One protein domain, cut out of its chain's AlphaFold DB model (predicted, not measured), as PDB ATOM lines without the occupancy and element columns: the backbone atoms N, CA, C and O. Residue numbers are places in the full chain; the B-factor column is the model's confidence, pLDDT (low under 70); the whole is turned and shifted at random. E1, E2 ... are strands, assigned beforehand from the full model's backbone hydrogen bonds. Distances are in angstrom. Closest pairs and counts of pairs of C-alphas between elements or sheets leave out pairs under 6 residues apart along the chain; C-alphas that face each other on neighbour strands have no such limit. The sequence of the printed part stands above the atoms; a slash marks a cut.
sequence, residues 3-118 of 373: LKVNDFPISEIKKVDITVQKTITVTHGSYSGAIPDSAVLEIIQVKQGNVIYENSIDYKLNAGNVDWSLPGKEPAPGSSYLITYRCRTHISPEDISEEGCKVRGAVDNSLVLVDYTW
ATOM      1  N   LEU A   3     -34.750  -7.290  37.832       83.94
ATOM      2  CA  LEU A   3     -34.846  -7.264  39.287       83.94
ATOM      3  C   LEU A   3     -36.158  -7.907  39.707       83.94
ATOM      4  O   LEU A   3     -37.221  -7.470  39.268       83.94
ATOM      5  N   LYS A   4     -36.076  -8.896  40.597       86.19
ATOM      6  CA  LYS A   4     -37.240  -9.478  41.268       86.19
ATOM      7  C   LYS A   4     -37.372  -8.885  42.662       86.19
ATOM      8  O   LYS A   4     -36.380  -8.783  43.382       86.19
ATOM      9  N   VAL A   5     -38.585  -8.489  43.025       87.06
ATOM     10  CA  VAL A   5     -38.899  -8.013  44.377       87.06
ATOM     11  C   VAL A   5     -39.430  -9.157  45.238       87.06
ATOM     12  O   VAL A   5     -39.988 -10.123  44.724       87.06
ATOM     13  N   ASN A   6     -39.253  -9.047  46.555       86.62
ATOM     14  CA  ASN A   6     -39.715 -10.072  47.494       86.62
ATOM     15  C   ASN A   6     -41.236 -10.053  47.667       86.62
ATOM     16  O   ASN A   6     -41.864 -11.110  47.677       86.62
ATOM     17  N   ASP A   7     -41.820  -8.859  47.800       87.62
ATOM     18  CA  ASP A   7     -43.253  -8.700  47.989       87.62
ATOM     19  C   ASP A   7     -43.927  -8.323  46.668       87.62
ATOM     20  O   ASP A   7     -43.569  -7.349  46.004       87.62
ATOM     21  N   PHE A   8     -44.946  -9.086  46.296       86.56
ATOM     22  CA  PHE A   8     -45.680  -8.927  45.049       86.56
ATOM     23  C   PHE A   8     -47.172  -9.177  45.301       86.56
ATOM     24  O   PHE A   8     -47.527  -9.924  46.222       86.56
ATOM     25  N   PRO A   9     -48.075  -8.586  44.503       89.12
ATOM     26  CA  PRO A   9     -47.831  -7.794  43.291       89.12
ATOM     27  C   PRO A   9     -47.522  -6.310  43.551       89.12
ATOM     28  O   PRO A   9     -48.111  -5.677  44.435       89.12
ATOM     29  N   ILE A  10     -46.624  -5.736  42.743       88.12
ATOM     30  CA  ILE A  10     -46.249  -4.313  42.804       88.12
ATOM     31  C   ILE A  10     -47.465  -3.416  42.501       88.12
ATOM     32  O   ILE A  10     -48.228  -3.643  41.561       88.12
ATOM     33  N   SER A  11     -47.643  -2.367  43.308       86.38
ATOM     34  CA  SER A  11     -48.600  -1.286  43.047       86.38
ATOM     35  C   SER A  11     -47.936  -0.123  42.320       86.38
ATOM     36  O   SER A  11     -48.474   0.366  41.334       86.38
ATOM     37  N   GLU A  12     -46.792   0.329  42.832       87.38
ATOM     38  CA  GLU A  12     -46.037   1.466  42.306       87.38
ATOM     39  C   GLU A  12     -44.583   1.379  42.783       87.38
ATOM     40  O   GLU A  12     -44.332   1.103  43.962       87.38
ATOM     41  N   ILE A  13     -43.632   1.650  41.887       85.88
ATOM     42  CA  ILE A  13     -42.214   1.806  42.225       85.88
ATOM     43  C   ILE A  13     -41.944   3.297  42.410       85.88
ATOM     44  O   ILE A  13     -42.143   4.079  41.486       85.88
ATOM     45  N   LYS A  14     -41.500   3.691  43.604       85.75
ATOM     46  CA  LYS A  14     -41.261   5.096  43.952       85.75
ATOM     47  C   LYS A  14     -39.872   5.548  43.537       85.75
ATOM     48  O   LYS A  14     -39.730   6.622  42.958       85.75
ATOM     49  N   LYS A  15     -38.846   4.767  43.879       85.06
ATOM     50  CA  LYS A  15     -37.445   5.104  43.605       85.06
ATOM     51  C   LYS A  15     -36.628   3.849  43.351       85.06
ATOM     52  O   LYS A  15     -36.850   2.819  43.980       85.06
ATOM     53  N   VAL A  16     -35.674   3.965  42.438       86.94
ATOM     54  CA  VAL A  16     -34.658   2.947  42.187       86.94
ATOM     55  C   VAL A  16     -33.304   3.637  42.203       86.94
ATOM     56  O   VAL A  16     -33.033   4.489  41.355       86.94
ATOM     57  N   ASP A  17     -32.467   3.262  43.164       87.44
ATOM     58  CA  ASP A  17     -31.103   3.763  43.288       87.44
ATOM     59  C   ASP A  17     -30.138   2.734  42.728       87.44
ATOM     60  O   ASP A  17     -30.015   1.625  43.258       87.44
ATOM     61  N   ILE A  18     -29.405   3.133  41.692       87.38
ATOM     62  CA  ILE A  18     -28.356   2.318  41.088       87.38
ATOM     63  C   ILE A  18     -27.005   3.011  41.153       87.38
ATOM     64  O   ILE A  18     -26.909   4.239  41.184       87.38
ATOM     65  N   THR A  19     -25.949   2.201  41.141       87.56
ATOM     66  CA  THR A  19     -24.583   2.677  40.925       87.56
ATOM     67  C   THR A  19     -24.277   2.619  39.434       87.56
ATOM     68  O   THR A  19     -24.313   1.541  38.845       87.56
ATOM     69  N   VAL A  20     -23.976   3.768  38.829       86.31
ATOM     70  CA  VAL A  20     -23.666   3.908  37.399       86.31
ATOM     71  C   VAL A  20     -22.223   4.355  37.237       86.31
ATOM     72  O   VAL A  20     -21.738   5.211  37.979       86.31
ATOM     73  N   GLN A  21     -21.542   3.801  36.239       87.56
ATOM     74  CA  GLN A  21     -20.234   4.271  35.806       87.56
ATOM     75  C   GLN A  21     -20.405   5.277  34.666       87.56
ATOM     76  O   GLN A  21     -20.986   4.949  33.631       87.56
ATOM     77  N   LYS A  22     -19.895   6.495  34.849       83.88
ATOM     78  CA  LYS A  22     -19.914   7.550  33.831       83.88
ATOM     79  C   LYS A  22     -18.492   7.959  33.468       83.88
ATOM     80  O   LYS A  22     -17.610   7.983  34.326       83.88
ATOM     81  N   THR A  23     -18.296   8.318  32.203       85.62
ATOM     82  CA  THR A  23     -17.066   8.949  31.714       85.62
ATOM     83  C   THR A  23     -17.408  10.355  31.239       85.62
ATOM     84  O   THR A  23     -18.214  10.508  30.322       85.62
ATOM     85  N   ILE A  24     -16.830  11.376  31.871       83.44
ATOM     86  CA  ILE A  24     -17.087  12.787  31.553       83.44
ATOM     87  C   ILE A  24     -15.769  13.506  31.282       83.44
ATOM     88  O   ILE A  24     -14.751  13.239  31.923       83.44
ATOM     89  N   THR A  25     -15.799  14.431  30.326       83.06
ATOM     90  CA  THR A  25     -14.717  15.384  30.089       83.06
ATOM     91  C   THR A  25     -14.901  16.589  31.006       83.06
ATOM     92  O   THR A  25     -15.895  17.303  30.884       83.06
ATOM     93  N   VAL A  26     -13.956  16.820  31.913       81.25
ATOM     94  CA  VAL A  26     -13.958  17.959  32.841       81.25
ATOM     95  C   VAL A  26     -12.807  18.894  32.484       81.25
ATOM     96  O   VAL A  26     -11.707  18.447  32.157       81.25
ATOM     97  N   THR A  27     -13.064  20.200  32.520       79.75
ATOM     98  CA  THR A  27     -12.030  21.222  32.328       79.75
ATOM     99  C   THR A  27     -11.374  21.542  33.664       79.75
ATOM    100  O   THR A  27     -12.063  21.819  34.645       79.75
ATOM    101  N   HIS A  28     -10.044  21.517  33.701       72.44
ATOM    102  CA  HIS A  28      -9.275  21.798  34.902       72.44
ATOM    103  C   HIS A  28      -9.277  23.302  35.226       72.44
ATOM    104  O   HIS A  28      -8.747  24.113  34.460       72.44
ATOM    105  N   GLY A  29      -9.908  23.674  36.344       67.38
ATOM    106  CA  GLY A  29      -9.846  25.021  36.918       67.38
ATOM    107  C   GLY A  29      -8.637  25.193  37.840       67.38
ATOM    108  O   GLY A  29      -7.934  24.235  38.121       67.38
ATOM    109  N   SER A  30      -8.400  26.403  38.355       60.94
ATOM    110  CA  SER A  30      -7.188  26.710  39.138       60.94
ATOM    111  C   SER A  30      -7.010  25.915  40.437       60.94
ATOM    112  O   SER A  30      -5.905  25.924  40.958       60.94
ATOM    113  N   TYR A  31      -8.066  25.300  40.988       55.69
ATOM    114  CA  TYR A  31      -8.001  24.581  42.275       55.69
ATOM    115  C   TYR A  31      -9.003  23.421  42.439       55.69
ATOM    116  O   TYR A  31      -8.953  22.717  43.442       55.69
ATOM    117  N   SER A  32      -9.954  23.219  41.517       59.47
ATOM    118  CA  SER A  32     -10.997  22.194  41.681       59.47
ATOM    119  C   SER A  32     -11.557  21.740  40.338       59.47
ATOM    120  O   SER A  32     -12.085  22.546  39.568       59.47
ATOM    121  N   GLY A  33     -11.496  20.434  40.085       61.66
ATOM    122  CA  GLY A  33     -12.240  19.785  39.011       61.66
ATOM    123  C   GLY A  33     -13.644  19.455  39.495       61.66
ATOM    124  O   GLY A  33     -13.835  18.443  40.170       61.66
ATOM    125  N   ALA A  34     -14.612  20.325  39.199       65.25
ATOM    126  CA  ALA A  34     -15.990  20.125  39.632       65.25
ATOM    127  C   ALA A  34     -16.632  18.966  38.854       65.25
ATOM    128  O   ALA A  34     -16.816  19.055  37.636       65.25
ATOM    129  N   ILE A  35     -16.976  17.882  39.553       75.94
ATOM    130  CA  ILE A  35     -17.798  16.813  38.981       75.94
ATOM    131  C   ILE A  35     -19.265  17.256  39.109       75.94
ATOM    132  O   ILE A  35     -19.681  17.667  40.190       75.94
ATOM    133  N   PRO A  36     -20.068  17.207  38.028       72.50
ATOM    134  CA  PRO A  36     -21.444  17.708  38.062       72.50
ATOM    135  C   PRO A  36     -22.396  16.841  38.906       72.50
ATOM    136  O   PRO A  36     -23.451  17.321  39.318       72.50
ATOM    137  N   ASP A  37     -22.049  15.576  39.163       76.31
ATOM    138  CA  ASP A  37     -22.842  14.656  39.985       76.31
ATOM    139  C   ASP A  37     -22.469  14.771  41.476       76.31
ATOM    140  O   ASP A  37     -21.299  14.717  41.844       76.31
ATOM    141  N   SER A  38     -23.468  14.857  42.358       69.25
ATOM    142  CA  SER A  38     -23.279  15.090  43.802       69.25
ATOM    143  C   SER A  38     -23.020  13.831  44.645       69.25
ATOM    144  O   SER A  38     -22.630  13.943  45.805       69.25
ATOM    145  N   ALA A  39     -23.224  12.631  44.089       79.19
ATOM    146  CA  ALA A  39     -23.126  11.351  44.803       79.19
ATOM    147  C   ALA A  39     -22.068  10.417  44.185       79.19
ATOM    148  O   ALA A  39     -22.363   9.278  43.811       79.19
ATOM    149  N   VAL A  40     -20.835  10.910  44.040       80.69
ATOM    150  CA  VAL A  40     -19.684  10.127  43.558       80.69
ATOM    151  C   VAL A  40     -19.193   9.195  44.666       80.69
ATOM    152  O   VAL A  40     -18.880   9.648  45.764       80.69
ATOM    153  N   LEU A  41     -19.132   7.895  44.378       81.75
ATOM    154  CA  LEU A  41     -18.652   6.868  45.308       81.75
ATOM    155  C   LEU A  41     -17.144   6.660  45.178       81.75
ATOM    156  O   LEU A  41     -16.431   6.617  46.173       81.75
ATOM    157  N   GLU A  42     -16.665   6.529  43.942       81.75
ATOM    158  CA  GLU A  42     -15.257   6.276  43.648       81.75
ATOM    159  C   GLU A  42     -14.880   6.784  42.255       81.75
ATOM    160  O   GLU A  42     -15.706   6.819  41.338       81.75
ATOM    161  N   ILE A  43     -13.609   7.146  42.088       82.50
ATOM    162  CA  ILE A  43     -13.008   7.463  40.791       82.50
ATOM    163  C   ILE A  43     -12.221   6.234  40.349       82.50
ATOM    164  O   ILE A  43     -11.352   5.762  41.077       82.50
ATOM    165  N   ILE A  44     -12.527   5.720  39.160       84.25
ATOM    166  CA  ILE A  44     -11.849   4.548  38.594       84.25
ATOM    167  C   ILE A  44     -10.593   4.986  37.847       84.25
ATOM    168  O   ILE A  44      -9.544   4.363  37.966       84.25
ATOM    169  N   GLN A  45     -10.709   6.035  37.030       82.81
ATOM    170  CA  GLN A  45      -9.611   6.468  36.178       82.81
ATOM    171  C   GLN A  45      -9.713   7.949  35.839       82.81
ATOM    172  O   GLN A  45     -10.782   8.431  35.469       82.81
ATOM    173  N   VAL A  46      -8.573   8.636  35.862       82.00
ATOM    174  CA  VAL A  46      -8.418   9.986  35.320       82.00
ATOM    175  C   VAL A  46      -7.319   9.955  34.267       82.00
ATOM    176  O   VAL A  46      -6.213   9.491  34.544       82.00
ATOM    177  N   LYS A  47      -7.618  10.410  33.047       84.25
ATOM    178  CA  LYS A  47      -6.658  10.418  31.937       84.25
ATOM    179  C   LYS A  47      -6.660  11.735  31.173       84.25
ATOM    180  O   LYS A  47      -7.715  12.301  30.883       84.25
ATOM    181  N   GLN A  48      -5.475  12.168  30.768       79.88
ATOM    182  CA  GLN A  48      -5.279  13.275  29.844       79.88
ATOM    183  C   GLN A  48      -4.331  12.833  28.726       79.88
ATOM    184  O   GLN A  48      -3.137  12.632  28.941       79.88
ATOM    185  N   GLY A  49      -4.869  12.631  27.521       79.31
ATOM    186  CA  GLY A  49      -4.109  12.026  26.422       79.31
ATOM    187  C   GLY A  49      -3.585  10.637  26.809       79.31
ATOM    188  O   GLY A  49      -4.383   9.740  27.081       79.31
ATOM    189  N   ASN A  50      -2.257  10.487  26.870       77.06
ATOM    190  CA  ASN A  50      -1.570   9.249  27.272       77.06
ATOM    191  C   ASN A  50      -1.162   9.212  28.757       77.06
ATOM    192  O   ASN A  50      -0.623   8.204  29.209       77.06
ATOM    193  N   VAL A  51      -1.384  10.289  29.517       79.50
ATOM    194  CA  VAL A  51      -1.040  10.350  30.943       79.50
ATOM    195  C   VAL A  51      -2.233   9.860  31.760       79.50
ATOM    196  O   VAL A  51      -3.326  10.421  31.667       79.50
ATOM    197  N   ILE A  52      -2.024   8.798  32.539       83.12
ATOM    198  CA  ILE A  52      -2.975   8.297  33.537       83.12
ATOM    199  C   ILE A  52      -2.497   8.806  34.894       83.12
ATOM    200  O   ILE A  52      -1.331   8.620  35.232       83.12
ATOM    201  N   TYR A  53      -3.390   9.454  35.633       82.06
ATOM    202  CA  TYR A  53      -3.103   9.958  36.973       82.06
ATOM    203  C   TYR A  53      -3.440   8.893  38.017       82.06
ATOM    204  O   TYR A  53      -4.452   8.191  37.893       82.06
ATOM    205  N   GLU A  54      -2.618   8.792  39.056       78.88
ATOM    206  CA  GLU A  54      -2.766   7.789  40.111       78.88
ATOM    207  C   GLU A  54      -3.505   8.347  41.336       78.88
ATOM    208  O   GLU A  54      -3.204   9.422  41.862       78.88
ATOM    209  N   ASN A  55      -4.497   7.588  41.806       76.50
ATOM    210  CA  ASN A  55      -5.278   7.931  42.991       76.50
ATOM    211  C   ASN A  55      -4.379   7.902  44.246       76.50
ATOM    212  O   ASN A  55      -3.604   6.968  44.425       76.50
ATOM    213  N   SER A  56      -4.520   8.894  45.130       75.12
ATOM    214  CA  SER A  56      -3.728   9.107  46.360       75.12
ATOM    215  C   SER A  56      -2.280   9.579  46.173       75.12
ATOM    216  O   SER A  56      -1.612   9.847  47.170       75.12
ATOM    217  N   ILE A  57      -1.814   9.740  44.930       74.69
ATOM    218  CA  ILE A  57      -0.511  10.349  44.608       74.69
ATOM    219  C   ILE A  57      -0.727  11.671  43.870       74.69
ATOM    220  O   ILE A  57      -0.213  12.702  44.300       74.69
ATOM    221  N   ASP A  58      -1.530  11.644  42.803       74.31
ATOM    222  CA  ASP A  58      -1.786  12.802  41.941       74.31
ATOM    223  C   ASP A  58      -3.088  13.528  42.305       74.31
ATOM    224  O   ASP A  58      -3.168  14.749  42.224       74.31
ATOM    225  N   TYR A  59      -4.116  12.795  42.742       76.88
ATOM    226  CA  TYR A  59      -5.394  13.373  43.165       76.88
ATOM    227  C   TYR A  59      -6.057  12.552  44.272       76.88
ATOM    228  O   TYR A  59      -5.791  11.357  44.430       76.88
ATOM    229  N   LYS A  60      -6.968  13.182  45.021       80.62
ATOM    230  CA  LYS A  60      -7.872  12.509  45.968       80.62
ATOM    231  C   LYS A  60      -9.327  12.889  45.697       80.62
ATOM    232  O   LYS A  60      -9.620  13.981  45.215       80.62
ATOM    233  N   LEU A  61     -10.254  12.000  46.043       79.19
ATOM    234  CA  LEU A  61     -11.681  12.318  46.054       79.19
ATOM    235  C   LEU A  61     -12.014  13.060  47.355       79.19
ATOM    236  O   LEU A  61     -11.819  12.515  48.441       79.19
ATOM    237  N   ASN A  62     -12.529  14.285  47.259       79.06
ATOM    238  CA  ASN A  62     -12.952  15.073  48.416       79.06
ATOM    239  C   ASN A  62     -14.364  15.628  48.194       79.06
ATOM    240  O   ASN A  62     -14.592  16.408  47.272       79.06
ATOM    241  N   ALA A  63     -15.317  15.204  49.031       67.50
ATOM    242  CA  ALA A  63     -16.715  15.653  49.003       67.50
ATOM    243  C   ALA A  63     -17.369  15.636  47.599       67.50
ATOM    244  O   ALA A  63     -18.122  16.540  47.247       67.50
ATOM    245  N   GLY A  64     -17.065  14.615  46.787       68.06
ATOM    246  CA  GLY A  64     -17.613  14.458  45.433       68.06
ATOM    247  C   GLY A  64     -16.845  15.184  44.325       68.06
ATOM    248  O   GLY A  64     -17.200  15.033  43.163       68.06
ATOM    249  N   ASN A  65     -15.772  15.910  44.650       74.75
ATOM    250  CA  ASN A  65     -14.904  16.579  43.680       74.75
ATOM    251  C   ASN A  65     -13.507  15.954  43.633       74.75
ATOM    252  O   ASN A  65     -13.072  15.287  44.577       74.75
ATOM    253  N   VAL A  66     -12.801  16.187  42.523       77.50
ATOM    254  CA  VAL A  66     -11.385  15.820  42.398       77.50
ATOM    255  C   VAL A  66     -10.540  16.935  42.996       77.50
ATOM    256  O   VAL A  66     -10.550  18.061  42.498       77.50
ATOM    257  N   ASP A  67      -9.827  16.610  44.069       77.94
ATOM    258  CA  ASP A  67      -8.893  17.502  44.742       77.94
ATOM    259  C   ASP A  67      -7.466  17.172  44.282       77.94
ATOM    260  O   ASP A  67      -6.968  16.062  44.502       77.94
ATOM    261  N   TRP A  68      -6.844  18.147  43.620       74.69
ATOM    262  CA  TRP A  68      -5.504  18.077  43.031       74.69
ATOM    263  C   TRP A  68      -4.412  18.650  43.951       74.69
ATOM    264  O   TRP A  68      -3.276  18.809  43.530       74.69
ATOM    265  N   SER A  69      -4.711  18.936  45.226       71.81
ATOM    266  CA  SER A  69      -3.758  19.521  46.196       71.81
ATOM    267  C   SER A  69      -2.546  18.647  46.570       71.81
ATOM    268  O   SER A  69      -1.777  19.011  47.463       71.81
ATOM    269  N   LEU A  70      -2.371  17.486  45.938       76.38
ATOM    270  CA  LEU A  70      -1.268  16.562  46.195       76.38
ATOM    271  C   LEU A  70      -0.038  16.917  45.337       76.38
ATOM    272  O   LEU A  70      -0.185  17.478  44.257       76.38
ATOM    273  N   PRO A  71       1.193  16.580  45.773       71.75
ATOM    274  CA  PRO A  71       2.435  16.967  45.086       71.75
ATOM    275  C   PRO A  71       2.713  16.191  43.780       71.75
ATOM    276  O   PRO A  71       3.850  16.178  43.305       71.75
ATOM    277  N   GLY A  72       1.716  15.489  43.241       73.88
ATOM    278  CA  GLY A  72       1.831  14.667  42.043       73.88
ATOM    279  C   GLY A  72       1.689  15.454  40.737       73.88
ATOM    280  O   GLY A  72       1.824  16.676  40.685       73.88
ATOM    281  N   LYS A  73       1.452  14.735  39.639       75.25
ATOM    282  CA  LYS A  73       1.227  15.331  38.319       75.25
ATOM    283  C   LYS A  73      -0.171  15.938  38.267       75.25
ATOM    284  O   LYS A  73      -1.156  15.245  38.489       75.25
ATOM    285  N   GLU A  74      -0.253  17.198  37.863       76.00
ATOM    286  CA  GLU A  74      -1.517  17.916  37.707       76.00
ATOM    287  C   GLU A  74      -1.780  18.237  36.221       76.00
ATOM    288  O   GLU A  74      -0.839  18.544  35.476       76.00
ATOM    289  N   PRO A  75      -3.033  18.156  35.742       75.62
ATOM    290  CA  PRO A  75      -3.417  18.681  34.437       75.62
ATOM    291  C   PRO A  75      -3.138  20.187  34.339       75.62
ATOM    292  O   PRO A  75      -3.436  20.952  35.255       75.62
ATOM    293  N   ALA A  76      -2.626  20.657  33.200       74.44
ATOM    294  CA  ALA A  76      -2.378  22.089  33.015       74.44
ATOM    295  C   ALA A  76      -3.678  22.913  33.209       74.44
ATOM    296  O   ALA A  76      -4.731  22.509  32.696       74.44
ATOM    297  N   PRO A  77      -3.652  24.066  33.903       72.81
ATOM    298  CA  PRO A  77      -4.833  24.918  34.057       72.81
ATOM    299  C   PRO A  77      -5.455  25.285  32.699       72.81
ATOM    300  O   PRO A  77      -4.749  25.697  31.779       72.81
ATOM    301  N   GLY A  78      -6.773  25.114  32.556       71.38
ATOM    302  CA  GLY A  78      -7.505  25.355  31.304       71.38
ATOM    303  C   GLY A  78      -7.538  24.174  30.324       71.38
ATOM    304  O   GLY A  78      -8.169  24.274  29.273       71.38
ATOM    305  N   SER A  79      -6.901  23.048  30.658       80.69
ATOM    306  CA  SER A  79      -6.929  21.833  29.839       80.69
ATOM    307  C   SER A  79      -8.059  20.874  30.245       80.69
ATOM    308  O   SER A  79      -8.472  20.819  31.404       80.69
ATOM    309  N   SER A  80      -8.594  20.124  29.279       81.94
ATOM    310  CA  SER A  80      -9.658  19.140  29.509       81.94
ATOM    311  C   SER A  80      -9.092  17.739  29.731       81.94
ATOM    312  O   SER A  80      -8.219  17.299  28.977       81.94
ATOM    313  N   TYR A  81      -9.634  17.015  30.704       82.88
ATOM    314  CA  TYR A  81      -9.261  15.637  31.014       82.88
ATOM    315  C   TYR A  81     -10.504  14.749  31.166       82.88
ATOM    316  O   TYR A  81     -11.608  15.228  31.421       82.88
ATOM    317  N   LEU A  82     -10.336  13.444  30.953       83.81
ATOM    318  CA  LEU A  82     -11.409  12.454  31.029       83.81
ATOM    319  C   LEU A  82     -11.387  11.775  32.396       83.81
ATOM    320  O   LEU A  82     -10.382  11.172  32.773       83.81
ATOM    321  N   ILE A  83     -12.513  11.834  33.103       82.44
ATOM    322  CA  ILE A  83     -12.723  11.153  34.382       82.44
ATOM    323  C   ILE A  83     -13.742  10.043  34.171       82.44
ATOM    324  O   ILE A  83     -14.861  10.301  33.732       82.44
ATOM    325  N   THR A  84     -13.374   8.823  34.542       85.44
ATOM    326  CA  THR A  84     -14.291   7.699  34.714       85.44
ATOM    327  C   THR A  84     -14.532   7.500  36.206       85.44
ATOM    328  O   THR A  84     -13.601   7.177  36.945       85.44
ATOM    329  N   TYR A  85     -15.770   7.678  36.657       85.75
ATOM    330  CA  TYR A  85     -16.151   7.542  38.065       85.75
ATOM    331  C   TYR A  85     -17.466   6.773  38.217       85.75
ATOM    332  O   TYR A  85     -18.256   6.666  37.274       85.75
ATOM    333  N   ARG A  86     -17.701   6.227  39.414       85.75
ATOM    334  CA  ARG A  86     -18.982   5.629  39.803       85.75
ATOM    335  C   ARG A  86     -19.764   6.599  40.668       85.75
ATOM    336  O   ARG A  86     -19.240   7.132  41.643       85.75
ATOM    337  N   CYS A  87     -21.029   6.802  40.335       83.62
ATOM    338  CA  CYS A  87     -21.944   7.629  41.112       83.62
ATOM    339  C   CYS A  87     -23.264   6.901  41.358       83.62
ATOM    340  O   CYS A  87     -23.637   5.998  40.603       83.62
ATOM    341  N   ARG A  88     -23.971   7.286  42.425       85.50
ATOM    342  CA  ARG A  88     -25.354   6.851  42.641       85.50
ATOM    343  C   ARG A  88     -26.287   7.793  41.903       85.50
ATOM    344  O   ARG A  88     -26.213   9.007  42.074       85.50
ATOM    345  N   THR A  89     -27.175   7.225  41.103       83.31
ATOM    346  CA  THR A  89     -28.199   7.985  40.388       83.31
ATOM    347  C   THR A  89     -29.542   7.293  40.510       83.31
ATOM    348  O   THR A  89     -29.621   6.063  40.521       83.31
ATOM    349  N   HIS A  90     -30.595   8.099  40.554       84.19
ATOM    350  CA  HIS A  90     -31.961   7.613  40.462       84.19
ATOM    351  C   HIS A  90     -32.290   7.310  39.003       84.19
ATOM    352  O   HIS A  90     -32.001   8.125  38.124       84.19
ATOM    353  N   ILE A  91     -32.910   6.163  38.749       81.94
ATOM    354  CA  ILE A  91     -33.386   5.808  37.415       81.94
ATOM    355  C   ILE A  91     -34.859   5.424  37.453       81.94
ATOM    356  O   ILE A  91     -35.336   4.818  38.413       81.94
ATOM    357  N   SER A  92     -35.589   5.775  36.398       78.56
ATOM    358  CA  SER A  92     -36.924   5.237  36.165       78.56
ATOM    359  C   SER A  92     -36.791   3.809  35.620       78.56
ATOM    360  O   SER A  92     -36.149   3.635  34.580       78.56
ATOM    361  N   PRO A  93     -37.356   2.789  36.285       79.81
ATOM    362  CA  PRO A  93     -37.304   1.419  35.793       79.81
ATOM    363  C   PRO A  93     -38.097   1.259  34.486       79.81
ATOM    364  O   PRO A  93     -39.105   1.932  34.266       79.81
ATOM    365  N   GLU A  94     -37.651   0.338  33.636       78.94
ATOM    366  CA  GLU A  94     -38.346  -0.089  32.420       78.94
ATOM    367  C   GLU A  94     -39.103  -1.403  32.685       78.94
ATOM    368  O   GLU A  94     -38.725  -2.172  33.568       78.94
ATOM    369  N   ASP A  95     -40.142  -1.688  31.893       78.44
ATOM    370  CA  ASP A  95     -40.830  -2.994  31.863       78.44
ATOM    371  C   ASP A  95     -41.266  -3.495  33.258       78.44
ATOM    372  O   ASP A  95     -40.769  -4.493  33.786       78.44
ATOM    373  N   ILE A  96     -42.161  -2.732  33.895       78.56
ATOM    374  CA  ILE A  96     -42.682  -3.036  35.231       78.56
ATOM    375  C   ILE A  96     -43.661  -4.210  35.127       78.56
ATOM    376  O   ILE A  96     -44.746  -4.090  34.555       78.56
ATOM    377  N   SER A  97     -43.272  -5.332  35.721       81.31
ATOM    378  CA  SER A  97     -44.090  -6.528  35.914       81.31
ATOM    379  C   SER A  97     -44.647  -6.571  37.344       81.31
ATOM    380  O   SER A  97     -44.271  -5.777  38.204       81.31
ATOM    381  N   GLU A  98     -45.547  -7.513  37.633       78.88
ATOM    382  CA  GLU A  98     -46.077  -7.710  38.992       78.88
ATOM    383  C   GLU A  98     -45.004  -8.177  39.982       78.88
ATOM    384  O   GLU A  98     -45.093  -7.863  41.169       78.88
ATOM    385  N   GLU A  99     -43.998  -8.898  39.487       82.25
ATOM    386  CA  GLU A  99     -42.934  -9.523  40.281       82.25
ATOM    387  C   GLU A  99     -41.608  -8.749  40.236       82.25
ATOM    388  O   GLU A  99     -40.647  -9.121  40.912       82.25
ATOM    389  N   GLY A 100     -41.512  -7.684  39.433       83.62
ATOM    390  CA  GLY A 100     -40.219  -7.056  39.196       83.62
ATOM    391  C   GLY A 100     -40.188  -5.954  38.151       83.62
ATOM    392  O   GLY A 100     -41.211  -5.532  37.618       83.62
ATOM    393  N   CYS A 101     -38.982  -5.485  37.858       83.88
ATOM    394  CA  CYS A 101     -38.733  -4.477  36.830       83.88
ATOM    395  C   CYS A 101     -37.362  -4.669  36.177       83.88
ATOM    396  O   CYS A 101     -36.476  -5.329  36.727       83.88
ATOM    397  N   LYS A 102     -37.166  -4.076  34.999       85.12
ATOM    398  CA  LYS A 102     -35.875  -4.065  34.310       85.12
ATOM    399  C   LYS A 102     -35.166  -2.737  34.534       85.12
ATOM    400  O   LYS A 102     -35.740  -1.661  34.402       85.12
ATOM    401  N   VAL A 103     -33.876  -2.821  34.842       83.69
ATOM    402  CA  VAL A 103     -33.015  -1.654  35.051       83.69
ATOM    403  C   VAL A 103     -31.790  -1.739  34.145       83.69
ATOM    404  O   VAL A 103     -31.196  -2.811  33.969       83.69
ATOM    405  N   ARG A 104     -31.420  -0.604  33.545       81.75
ATOM    406  CA  ARG A 104     -30.265  -0.451  32.650       81.75
ATOM    407  C   ARG A 104     -29.207   0.451  33.284       81.75
ATOM    408  O   ARG A 104     -29.537   1.353  34.044       81.75
ATOM    409  N   GLY A 105     -27.939   0.211  32.952       77.56
ATOM    410  CA  GLY A 105     -26.822   1.080  33.347       77.56
ATOM    411  C   GLY A 105     -26.262   0.859  34.755       77.56
ATOM    412  O   GLY A 105     -25.332   1.563  35.137       77.56
ATOM    413  N   ALA A 106     -26.778  -0.113  35.513       83.25
ATOM    414  CA  ALA A 106     -26.165  -0.520  36.773       83.25
ATOM    415  C   ALA A 106     -24.827  -1.232  36.515       83.25
ATOM    416  O   ALA A 106     -24.720  -2.038  35.592       83.25
ATOM    417  N   VAL A 107     -23.821  -0.931  37.334       84.06
ATOM    418  CA  VAL A 107     -22.523  -1.616  37.314       84.06
ATOM    419  C   VAL A 107     -22.673  -3.039  37.863       84.06
ATOM    420  O   VAL A 107     -23.401  -3.256  38.836       84.06
ATOM    421  N   ASP A 108     -21.959  -3.999  37.275       80.62
ATOM    422  CA  ASP A 108     -21.954  -5.391  37.733       80.62
ATOM    423  C   ASP A 108     -21.500  -5.509  39.199       80.62
ATOM    424  O   ASP A 108     -20.602  -4.798  39.651       80.62
ATOM    425  N   ASN A 109     -22.135  -6.417  39.950       81.25
ATOM    426  CA  ASN A 109     -21.906  -6.640  41.386       81.25
ATOM    427  C   ASN A 109     -22.115  -5.405  42.285       81.25
ATOM    428  O   ASN A 109     -21.596  -5.355  43.401       81.25
ATOM    429  N   SER A 110     -22.890  -4.415  41.832       84.75
ATOM    430  CA  SER A 110     -23.286  -3.275  42.662       84.75
ATOM    431  C   SER A 110     -24.658  -3.475  43.312       84.75
ATOM    432  O   SER A 110     -25.520  -4.199  42.809       84.75
ATOM    433  N   LEU A 111     -24.859  -2.832  44.464       84.56
ATOM    434  CA  LEU A 111     -26.116  -2.887  45.204       84.56
ATOM    435  C   LEU A 111     -27.158  -1.978  44.538       84.56
ATOM    436  O   LEU A 111     -26.891  -0.802  44.280       84.56
ATOM    437  N   VAL A 112     -28.352  -2.523  44.312       86.19
ATOM    438  CA  VAL A 112     -29.522  -1.781  43.830       86.19
ATOM    439  C   VAL A 112     -30.536  -1.665  44.962       86.19
ATOM    440  O   VAL A 112     -30.935  -2.680  45.531       86.19
ATOM    441  N   LEU A 113     -30.949  -0.441  45.296       87.88
ATOM    442  CA  LEU A 113     -32.042  -0.214  46.245       87.88
ATOM    443  C   LEU A 113     -33.314   0.124  45.481       87.88
ATOM    444  O   LEU A 113     -33.291   0.942  44.564       87.88
ATOM    445  N   VAL A 114     -34.419  -0.499  45.875       88.56
ATOM    446  CA  VAL A 114     -35.730  -0.291  45.263       88.56
ATOM    447  C   VAL A 114     -36.721   0.061  46.361       88.56
ATOM    448  O   VAL A 114     -37.044  -0.775  47.203       88.56
ATOM    449  N   ASP A 115     -37.241   1.282  46.309       90.06
ATOM    450  CA  ASP A 115     -38.365   1.718  47.126       90.06
ATOM    451  C   ASP A 115     -39.650   1.505  46.331       90.06
ATOM    452  O   ASP A 115     -39.896   2.168  45.318       90.06
ATOM    453  N   TYR A 116     -40.498   0.593  46.794       91.19
ATOM    454  CA  TYR A 116     -41.752   0.263  46.126       91.19
ATOM    455  C   TYR A 116     -42.895   0.079  47.122       91.19
ATOM    456  O   TYR A 116     -42.708  -0.092  48.325       91.19
ATOM    457  N   THR A 117     -44.111   0.152  46.595       91.44
ATOM    458  CA  THR A 117     -45.339  -0.205  47.299       91.44
ATOM    459  C   THR A 117     -45.978  -1.384  46.593       91.44
ATOM    460  O   THR A 117     -45.961  -1.471  45.364       91.44
ATOM    461  N   TRP A 118     -46.554  -2.293  47.368       91.19
ATOM    462  CA  TRP A 118     -47.151  -3.519  46.858       91.19
ATOM    463  C   TRP A 118     -48.567  -3.704  47.399       91.19
ATOM    464  O   TRP A 118     -48.957  -3.110  48.410       91.19
TER     465      TRP A 118
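What this domain is: This is residues 3 to 118 of the 373 residues of a protein of Wolbachia endosymbiont of Cylisticus convexus (UniProt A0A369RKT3). The model is a long twisted rod with a lobe at each end, strung on a ribbon of two long antiparallel strands, E1 and E6. One lobe holds the first part of E1 with E8 beside it, and E7; the other holds E2 and E3 beside E6, the small hairpin E4 and E5, and the long loops of residues 28 to 39 and 68 to 79. The printed part has 116 residues with no named helix and eight named strands, E1 to E8 along the chain, which hold 56 residues, under half; the class is all strand. The main sheet, in the order E3, E2, E6, E1, E8, is antiparallel and curled like part of a barrel. The whole is loose, with a radius of gyration of the C-alphas of 18.2 A, and spans 56 by 24 by 22 A.

How they stand to each other: Residues 3 to 4 pair antiparallel with residues 100 to 101 of E7, residues 100 to 102, which pairs with no named strand. E1, residues 10 to 27, bends by 56 degrees at residue 23. Its pairing is staggered: residues 10 to 17 pair with E8, residues 113 to 118, and residues 17 to 27 with E6, residues 80 to 90. N 14 and O 115 are 2.8 A apart, and N 22 and O 85 are 2.9 A apart, both within hydrogen-bond range. E2, residues 40 to 48, is the antiparallel neighbour of E6, at 161 degrees, with N 44 and O 84 at 2.9 A. E2 forms a hairpin with E3, residues 51 to 53, where N 53 and O 46 are 3.0 A apart. E4, residues 60 to 62, and E5, residues 65 to 67, form another hairpin, with N 62 and O 65 at 2.9 A. The closest C-alphas of E2 and E4 are those of Ile 43 and Leu 61, 7.3 A apart. E3 and E8 are the edge strands of the twisted main sheet, and they are apart.

Where its parts are: E1 starts at C-alpha 10, (-46.249, -4.313, 42.804), and runs 44.0 A to C-alpha 27, (-12.030, 21.222, 32.328). E2 is 20.1 A long and bends by 61 degrees at residue 44; E6 is 27.4 A long and bends by 66 degrees at residue 86. E3, E4, E5 and E7 have three residues each. E8 is 15.5 A long and ends at C-alpha 118, (-47.151, -3.519, 46.858).

The domain as a whole: The two C-alphas farthest apart are those of Pro 9 and Pro 71, 56.1 A. The printed part has no cut. The links E1 to E2 and E5 to E6, each of 12 residues, are long. The mean pLDDT of the printed part is 80.4; residues 29 to 34, 38, and 63 to 64 are under 70.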